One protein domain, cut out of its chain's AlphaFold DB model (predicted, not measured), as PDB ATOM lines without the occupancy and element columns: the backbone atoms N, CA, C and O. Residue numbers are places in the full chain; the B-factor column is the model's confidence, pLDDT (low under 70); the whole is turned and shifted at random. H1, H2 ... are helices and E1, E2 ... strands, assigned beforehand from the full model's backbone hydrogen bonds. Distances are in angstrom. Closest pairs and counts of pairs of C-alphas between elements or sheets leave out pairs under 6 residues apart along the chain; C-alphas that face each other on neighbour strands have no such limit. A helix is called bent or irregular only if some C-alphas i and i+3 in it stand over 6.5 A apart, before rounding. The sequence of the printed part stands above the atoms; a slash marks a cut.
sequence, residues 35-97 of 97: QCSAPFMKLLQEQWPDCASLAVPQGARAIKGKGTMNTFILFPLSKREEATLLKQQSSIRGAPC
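What this domain is: This is residues 35 to 97 of the 97 residues of the protein "Hypothetical protein" of Dunaliella tertiolecta (UniProt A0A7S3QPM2). A bent hairpin of two strands, E2 and E3, forms the middle, with short E1 added along E3; H1 packs on one face with small H2 after it, and long H3 passes E2 on the opposite face, where residues 91 to 97 stick out as a free end. The printed part has 63 residues in the order E1, H1, H2, E2, E3, H3, of mixed class, with an antiparallel sheet E1 - E3 - E2. It is only just loose, close to compact, with a radius of gyration of the C-alphas of 12.9 A, and flat, spanning 35 by 34 by 15 A.

Where its parts are: Find C-alpha 35 at (-22.248, 13.639, 21.962), where E1, residues 35 to 37, begins. H1 is residues 38 to 47, 14.5 A, and H2 residues 49 to 52. E2, residues 56 to 63, covers 18.9 A and bends by 58 degrees at residue 60; E3, residues 67 to 74, covers 22.2 A. H3, residues 77 to 92, covers 23.9 A to C-alpha 92 at (-37.862, 27.571, 14.941); it is irregular, with C-alphas 78 and 81 8.4 A apart.

How they stand to each other: Look for N 36 and O 72, 2.8 A apart, between antiparallel E1 and E3, and N 61 and O 69, 2.8 A, in the hairpin E2 and E3. H1 is on the sheet, its closest C-alphas to E3 being Ala 38 and Asn 70, 5.8 A. H3 is on the opposite face; its closest C-alphas to E2 are Lys 87 and Val 56, 6.1 A. H1 touches H2, closest at the C-alphas of Gln 45 and Ala 52, 5.2 A; H1 and H3 are apart. Every O i to N i+4 pair is within hydrogen-bond range in H1, 10 of 12 in H3; H2 is too short for one.

The domain as a whole: The farthest C-alphas, Gln 47 and Cys 97, are 39.0 A apart. The printed part has no cut, and its links are tight. Confidence is under 70 at residues 79 to 80, 83 to 85 and 87 to 97.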
ATOM      1  N   GLN A  35     -21.028  14.307  22.413       90.94
ATOM      2  CA  GLN A  35     -22.248  13.639  21.962       90.94
ATOM      3  C   GLN A  35     -22.627  12.491  22.902       90.94
ATOM      4  O   GLN A  35     -21.800  11.662  23.275       90.94
ATOM      5  N   CYS A  36     -23.912  12.406  23.231       90.94
ATOM      6  CA  CYS A  36     -24.468  11.399  24.121       90.94
ATOM      7  C   CYS A  36     -25.667  10.686  23.496       90.94
ATOM      8  O   CYS A  36     -26.408  11.242  22.681       90.94
ATOM      9  N   SER A  37     -25.854   9.430  23.892       91.38
ATOM     10  CA  SER A  37     -26.993   8.608  23.491       91.38
ATOM     11  C   SER A  37     -28.191   8.845  24.416       91.38
ATOM     12  O   SER A  37     -28.039   9.252  25.568       91.38
ATOM     13  N   ALA A  38     -29.398   8.550  23.933       89.94
ATOM     14  CA  ALA A  38     -30.617   8.620  24.740       89.94
ATOM     15  C   ALA A  38     -30.560   7.881  26.099       89.94
ATOM     16  O   ALA A  38     -30.976   8.478  27.092       89.94
ATOM     17  N   PRO A  39     -30.062   6.629  26.206       90.06
ATOM     18  CA  PRO A  39     -29.973   5.958  27.505       90.06
ATOM     19  C   PRO A  39     -28.993   6.653  28.457       90.06
ATOM     20  O   PRO A  39     -29.292   6.776  29.640       90.06
ATOM     21  N   PHE A  40     -27.868   7.168  27.947       91.25
ATOM     22  CA  PHE A  40     -26.937   7.950  28.762       91.25
ATOM     23  C   PHE A  40     -27.592   9.233  29.284       91.25
ATOM     24  O   PHE A  40     -27.413   9.592  30.441       91.25
ATOM     25  N   MET A  41     -28.407   9.890  28.454       90.44
ATOM     26  CA  MET A  41     -29.104  11.119  28.829       90.44
ATOM     27  C   MET A  41     -30.082  10.913  29.994       90.44
ATOM     28  O   MET A  41     -30.157  11.759  30.879       90.44
ATOM     29  N   LYS A  42     -30.795   9.778  30.018       91.06
ATOM     30  CA  LYS A  42     -31.696   9.418  31.125       91.06
ATOM     31  C   LYS A  42     -30.934   9.259  32.441       91.06
ATOM     32  O   LYS A  42     -31.294   9.881  33.430       91.06
ATOM     33  N   LEU A  43     -29.836   8.502  32.417       93.12
ATOM     34  CA  LEU A  43     -28.988   8.305  33.596       93.12
ATOM     35  C   LEU A  43     -28.355   9.618  34.071       93.12
ATOM     36  O   LEU A  43     -28.273   9.874  35.269       93.12
ATOM     37  N   LEU A  44     -27.942  10.480  33.140       90.88
ATOM     38  CA  LEU A  44     -27.384  11.781  33.493       90.88
ATOM     39  C   LEU A  44     -28.440  12.705  34.107       90.88
ATOM     40  O   LEU A  44     -28.109  13.484  34.991       90.88
ATOM     41  N   GLN A  45     -29.699  12.618  33.679       89.94
ATOM     42  CA  GLN A  45     -30.790  13.383  34.281       89.94
ATOM     43  C   GLN A  45     -31.061  12.960  35.731       89.94
ATOM     44  O   GLN A  45     -31.361  13.814  36.560       89.94
ATOM     45  N   GLU A  46     -30.916  11.669  36.036       92.81
ATOM     46  CA  GLU A  46     -31.058  11.130  37.393       92.81
ATOM     47  C   GLU A  46     -29.878  11.515  38.296       92.81
ATOM     48  O   GLU A  46     -30.079  11.872  39.454       92.81
ATOM     49  N   GLN A  47     -28.647  11.462  37.777       92.88
ATOM     50  CA  GLN A  47     -27.438  11.697  38.576       92.88
ATOM     51  C   GLN A  47     -27.030  13.173  38.661       92.88
ATOM     52  O   GLN A  47     -26.517  13.607  39.688       92.88
ATOM     53  N   TRP A  48     -27.215  13.942  37.585       88.88
ATOM     54  CA  TRP A  48     -26.762  15.331  37.488       88.88
ATOM     55  C   TRP A  48     -27.715  16.199  36.642       88.88
ATOM     56  O   TRP A  48     -27.424  16.525  35.480       88.88
ATOM     57  N   PRO A  49     -28.840  16.651  37.225       84.81
ATOM     58  CA  PRO A  49     -29.869  17.397  36.500       84.81
ATOM     59  C   PRO A  49     -29.370  18.738  35.937       84.81
ATOM     60  O   PRO A  49     -29.760  19.117  34.833       84.81
ATOM     61  N   ASP A  50     -28.454  19.428  36.628       84.56
ATOM     62  CA  ASP A  50     -27.903  20.710  36.161       84.56
ATOM     63  C   ASP A  50     -27.160  20.587  34.828       84.56
ATOM     64  O   ASP A  50     -27.343  21.415  33.935       84.56
ATOM     65  N   CYS A  51     -26.346  19.542  34.666       81.50
ATOM     66  CA  CYS A  51     -25.651  19.258  33.412       81.50
ATOM     67  C   CYS A  51     -26.623  18.751  32.343       81.50
ATOM     68  O   CYS A  51     -26.540  19.160  31.184       81.50
ATOM     69  N   ALA A  52     -27.585  17.907  32.730       80.81
ATOM     70  CA  ALA A  52     -28.604  17.407  31.815       80.81
ATOM     71  C   ALA A  52     -29.466  18.534  31.218       80.81
ATOM     72  O   ALA A  52     -29.841  18.472  30.045       80.81
ATOM     73  N   SER A  53     -29.712  19.606  31.977       81.06
ATOM     74  CA  SER A  53     -30.466  20.777  31.517       81.06
ATOM     75  C   SER A  53     -29.826  21.496  30.321       81.06
ATOM     76  O   SER A  53     -30.528  22.186  29.582       81.06
ATOM     77  N   LEU A  54     -28.529  21.302  30.069       83.62
ATOM     78  CA  LEU A  54     -27.797  21.926  28.958       83.62
ATOM     79  C   LEU A  54     -27.678  21.034  27.727       83.62
ATOM     80  O   LEU A  54     -27.103  21.445  26.723       83.62
ATOM     81  N   ALA A  55     -28.256  19.836  27.771       86.06
ATOM     82  CA  ALA A  55     -28.290  18.946  26.627       86.06
ATOM     83  C   ALA A  55     -29.176  19.516  25.509       86.06
ATOM     84  O   ALA A  55     -30.331  19.880  25.748       86.06
ATOM     85  N   VAL A  56     -28.657  19.552  24.281       87.69
ATOM     86  CA  VAL A  56     -29.397  19.957  23.077       87.69
ATOM     87  C   VAL A  56     -29.682  18.723  22.218       87.69
ATOM     88  O   VAL A  56     -28.736  18.025  21.833       87.69
ATOM     89  N   PRO A  57     -30.953  18.423  21.890       87.44
ATOM     90  CA  PRO A  57     -31.276  17.325  20.986       87.44
ATOM     91  C   PRO A  57     -30.784  17.639  19.567       87.44
ATOM     92  O   PRO A  57     -31.055  18.707  19.026       87.44
ATOM     93  N   GLN A  58     -30.071  16.695  18.948       82.94
ATOM     94  CA  GLN A  58     -29.636  16.798  17.544       82.94
ATOM     95  C   GLN A  58     -30.572  16.079  16.569       82.94
ATOM     96  O   GLN A  58     -30.442  16.247  15.359       82.94
ATOM     97  N   GLY A  59     -31.504  15.280  17.092       81.88
ATOM     98  CA  GLY A  59     -32.403  14.439  16.309       81.88
ATOM     99  C   GLY A  59     -31.923  12.991  16.184       81.88
ATOM    100  O   GLY A  59     -30.945  12.563  16.813       81.88
ATOM    101  N   ALA A  60     -32.669  12.223  15.392       84.94
ATOM    102  CA  ALA A  60     -32.405  10.815  15.133       84.94
ATOM    103  C   ALA A  60     -31.295  10.659  14.086       84.94
ATOM    104  O   ALA A  60     -31.383  11.205  12.986       84.94
ATOM    105  N   ARG A  61     -30.254   9.887  14.408       84.31
ATOM    106  CA  ARG A  61     -29.141   9.587  13.500       84.31
ATOM    107  C   ARG A  61     -29.076   8.092  13.220       84.31
ATOM    108  O   ARG A  61     -29.246   7.281  14.127       84.31
ATOM    109  N   ALA A  62     -28.818   7.721  11.970       84.75
ATOM    110  CA  ALA A  62     -28.641   6.324  11.598       84.75
ATOM    111  C   ALA A  62     -27.277   5.807  12.086       84.75
ATOM    112  O   ALA A  62     -26.228   6.311  11.680       84.75
ATOM    113  N   ILE A  63     -27.299   4.792  12.947       84.06
ATOM    114  CA  ILE A  63     -26.123   4.067  13.424       84.06
ATOM    115  C   ILE A  63     -26.171   2.657  12.838       84.06
ATOM    116  O   ILE A  63     -27.136   1.906  13.013       84.06
ATOM    117  N   LYS A  64     -25.102   2.285  12.133       81.69
ATOM    118  CA  LYS A  64     -24.984   0.974  11.488       81.69
ATOM    119  C   LYS A  64     -25.153  -0.148  12.521       81.69
ATOM    120  O   LYS A  64     -24.430  -0.182  13.510       81.69
ATOM    121  N   GLY A  65     -26.099  -1.056  12.277       82.00
ATOM    122  CA  GLY A  65     -26.396  -2.196  13.156       82.00
ATOM    123  C   GLY A  65     -27.354  -1.901  14.319       82.00
ATOM    124  O   GLY A  65     -27.786  -2.837  14.983       82.00
ATOM    125  N   LYS A  66     -27.725  -0.633  14.547       82.56
ATOM    126  CA  LYS A  66     -28.698  -0.229  15.580       82.56
ATOM    127  C   LYS A  66     -29.945   0.466  15.049       82.56
ATOM    128  O   LYS A  66     -30.916   0.586  15.787       82.56
ATOM    129  N   GLY A  67     -29.934   0.898  13.791       85.81
ATOM    130  CA  GLY A  67     -31.022   1.682  13.213       85.81
ATOM    131  C   GLY A  67     -30.889   3.154  13.590       85.81
ATOM    132  O   GLY A  67     -29.781   3.684  13.674       85.81
ATOM    133  N   THR A  68     -32.008   3.836  13.788       86.88
ATOM    134  CA  THR A  68     -32.030   5.254  14.163       86.88
ATOM    135  C   THR A  68     -31.932   5.420  15.674       86.88
ATOM    136  O   THR A  68     -32.753   4.886  16.415       86.88
ATOM    137  N   MET A  69     -30.950   6.193  16.133       86.88
ATOM    138  CA  MET A  69     -30.755   6.513  17.544       86.88
ATOM    139  C   MET A  69     -30.851   8.020  17.762       86.88
ATOM    140  O   MET A  69     -30.230   8.801  17.040       86.88
ATOM    141  N   ASN A  70     -31.597   8.431  18.788       89.75
ATOM    142  CA  ASN A  70     -31.652   9.830  19.197       89.75
ATOM    143  C   ASN A  70     -30.364  10.213  19.918       89.75
ATOM    144  O   ASN A  70     -29.935   9.531  20.856       89.75
ATOM    145  N   THR A  71     -29.768  11.313  19.469       90.25
ATOM    146  CA  THR A  71     -28.509  11.819  20.014       90.25
ATOM    147  C   THR A  71     -28.663  13.232  20.549       90.25
ATOM    148  O   THR A  71     -29.476  14.028  20.067       90.25
ATOM    149  N   PHE A  72     -27.865  13.527  21.567       90.62
ATOM    150  CA  PHE A  72     -27.856  14.790  22.288       90.62
ATOM    151  C   PHE A  72     -26.430  15.322  22.324       90.62
ATOM    152  O   PHE A  72     -25.485  14.537  22.350       90.62
ATOM    153  N   ILE A  73     -26.269  16.639  22.326       90.38
ATOM    154  CA  ILE A  73     -24.985  17.282  22.597       90.38
ATOM    155  C   ILE A  73     -25.036  17.917  23.976       90.38
ATOM    156  O   ILE A  73     -25.967  18.664  24.274       90.38
ATOM    157  N   LEU A  74     -24.023  17.636  24.789       89.44
ATOM    158  CA  LEU A  74     -23.818  18.272  26.080       89.44
ATOM    159  C   LEU A  74     -22.915  19.494  25.937       89.44
ATOM    160  O   LEU A  74     -21.888  19.453  25.256       89.44
ATOM    161  N   PHE A  75     -23.295  20.555  26.639       86.31
ATOM    162  CA  PHE A  75     -22.501  21.765  26.793       86.31
ATOM    163  C   PHE A  75     -22.049  21.914  28.247       86.31
ATOM    164  O   PHE A  75     -22.775  21.511  29.162       86.31
ATOM    165  N   PRO A  76     -20.860  22.490  28.484       80.62
ATOM    166  CA  PRO A  76     -20.390  22.754  29.835       80.62
ATOM    167  C   PRO A  76     -21.251  23.824  30.516       80.62
ATOM    168  O   PRO A  76     -21.801  24.713  29.865       80.62
ATOM    169  N   LEU A  77     -21.302  23.784  31.851       75.31
ATOM    170  CA  LEU A  77     -22.024  24.768  32.672       75.31
ATOM    171  C   LEU A  77     -21.542  26.211  32.449       75.31
ATOM    172  O   LEU A  77     -22.308  27.151  32.637       75.31
ATOM    173  N   SER A  78     -20.298  26.393  32.008       75.06
ATOM    174  CA  SER A  78     -19.749  27.701  31.640       75.06
ATOM    175  C   SER A  78     -20.383  28.297  30.379       75.06
ATOM    176  O   SER A  78     -20.360  29.509  30.210       75.06
ATOM    177  N   LYS A  79     -20.979  27.474  29.509       69.94
ATOM    178  CA  LYS A  79     -21.562  27.871  28.215       69.94
ATOM    179  C   LYS A  79     -23.089  27.724  28.193       69.94
ATOM    180  O   LYS A  79     -23.686  27.338  27.187       69.94
ATOM    181  N   ARG A  80     -23.741  28.033  29.322       68.38
ATOM    182  CA  ARG A  80     -25.210  27.974  29.483       68.38
ATOM    183  C   ARG A  80     -25.965  28.804  28.442       68.38
ATOM    184  O   ARG A  80     -27.002  28.369  27.941       68.38
ATOM    185  N   GLU A  81     -25.438  29.975  28.097       70.62
ATOM    186  CA  GLU A  81     -26.066  30.893  27.141       70.62
ATOM    187  C   GLU A  81     -26.070  30.310  25.720       70.62
ATOM    188  O   GLU A  81     -27.125  30.239  25.092       70.62
ATOM    189  N   GLU A  82     -24.940  29.769  25.251       70.00
ATOM    190  CA  GLU A  82     -24.835  29.124  23.932       70.00
ATOM    191  C   GLU A  82     -25.775  27.913  23.807       70.00
ATOM    192  O   GLU A  82     -26.447  27.737  22.786       70.00
ATOM    193  N   ALA A  83     -25.886  27.110  24.871       64.88
ATOM    194  CA  ALA A  83     -26.806  25.976  24.916       64.88
ATOM    195  C   ALA A  83     -28.278  26.420  24.815       64.88
ATOM    196  O   ALA A  83     -29.086  25.759  24.157       64.88
ATOM    197  N   THR A  84     -28.629  27.553  25.427       68.94
ATOM    198  CA  THR A  84     -29.993  28.107  25.410       68.94
ATOM    199  C   THR A  84     -30.356  28.666  24.031       68.94
ATOM    200  O   THR A  84     -31.453  28.412  23.529       68.94
ATOM    201  N   LEU A  85     -29.415  29.344  23.367       69.06
ATOM    202  CA  LEU A  85     -29.597  29.880  22.014       69.06
ATOM    203  C   LEU A  85     -29.799  28.766  20.974       69.06
ATOM    204  O   LEU A  85     -30.690  28.844  20.127       69.06
ATOM    205  N   LEU A  86     -29.027  27.680  21.069       70.00
ATOM    206  CA  LEU A  86     -29.165  26.524  20.176       70.00
ATOM    207  C   LEU A  86     -30.485  25.769  20.389       70.00
ATOM    208  O   LEU A  86     -31.082  25.298  19.416       70.00
ATOM    209  N   LYS A  87     -30.987  25.701  21.632       65.56
ATOM    210  CA  LYS A  87     -32.334  25.178  21.916       65.56
ATOM    211  C   LYS A  87     -33.411  26.017  21.239       65.56
ATOM    212  O   LYS A  87     -34.265  25.451  20.557       65.56
ATOM    213  N   GLN A  88     -33.330  27.344  21.345       62.66
ATOM    214  CA  GLN A  88     -34.282  28.249  20.695       62.66
ATOM    215  C   GLN A  88     -34.263  28.080  19.168       62.66
ATOM    216  O   GLN A  88     -35.323  27.932  18.571       62.66
ATOM    217  N   GLN A  89     -33.084  27.947  18.548       61.12
ATOM    218  CA  GLN A  89     -32.933  27.716  17.101       61.12
ATOM    219  C   GLN A  89     -33.468  26.362  16.603       61.12
ATOM    220  O   GLN A  89     -33.804  26.218  15.424       61.12
ATOM    221  N   SER A  90     -33.520  25.346  17.468       56.59
ATOM    222  CA  SER A  90     -34.124  24.048  17.139       56.59
ATOM    223  C   SER A  90     -35.657  24.097  17.150       56.59
ATOM    224  O   SER A  90     -36.283  23.398  16.359       56.59
ATOM    225  N   SER A  91     -36.255  24.991  17.949       52.97
ATOM    226  CA  SER A  91     -37.708  25.194  17.996       52.97
ATOM    227  C   SER A  91     -38.252  25.934  16.768       52.97
ATOM    228  O   SER A  91     -39.386  25.698  16.373       52.97
ATOM    229  N   ILE A  92     -37.450  26.797  16.133       55.75
ATOM    230  CA  ILE A  92     -37.862  27.571  14.941       55.75
ATOM    231  C   ILE A  92     -37.820  26.727  13.655       55.75
ATOM    232  O   ILE A  92     -38.512  27.029  12.691       55.75
ATOM    233  N   ARG A  93     -37.020  25.650  13.629       48.53
ATOM    234  CA  ARG A  93     -36.896  24.739  12.472       48.53
ATOM    235  C   ARG A  93     -37.889  23.569  12.496       48.53
ATOM    236  O   ARG A  93     -37.853  22.735  11.598       48.53
ATOM    237  N   GLY A  94     -38.754  23.509  13.511       42.84
ATOM    238  CA  GLY A  94     -39.786  22.483  13.678       42.84
ATOM    239  C   GLY A  94     -41.135  22.795  13.022       42.84
ATOM    240  O   GLY A  94     -42.049  21.995  13.177       42.84
ATOM    241  N   ALA A  95     -41.277  23.914  12.307       45.38
ATOM    242  CA  ALA A  95     -42.495  24.232  11.566       45.38
ATOM    243  C   ALA A  95     -42.305  23.980  10.062       45.38
ATOM    244  O   ALA A  95     -41.703  24.802   9.370       45.38
ATOM    245  N   PRO A  96     -42.833  22.870   9.534       41.16
ATOM    246  CA  PRO A  96     -43.431  22.843   8.217       41.16
ATOM    247  C   PRO A  96     -44.962  22.919   8.339       41.16
ATOM    248  O   PRO A  96     -45.550  22.475   9.325       41.16
ATOM    249  N   CYS A  97     -45.538  23.562   7.333       40.84
ATOM    250  CA  CYS A  97     -46.949  23.819   7.059       40.84
ATOM    251  C   CYS A  97     -47.858  22.585   7.155       40.84
ATOM    252  O   CYS A  97     -47.379  21.470   6.847       40.84
TER     253      CYS A  97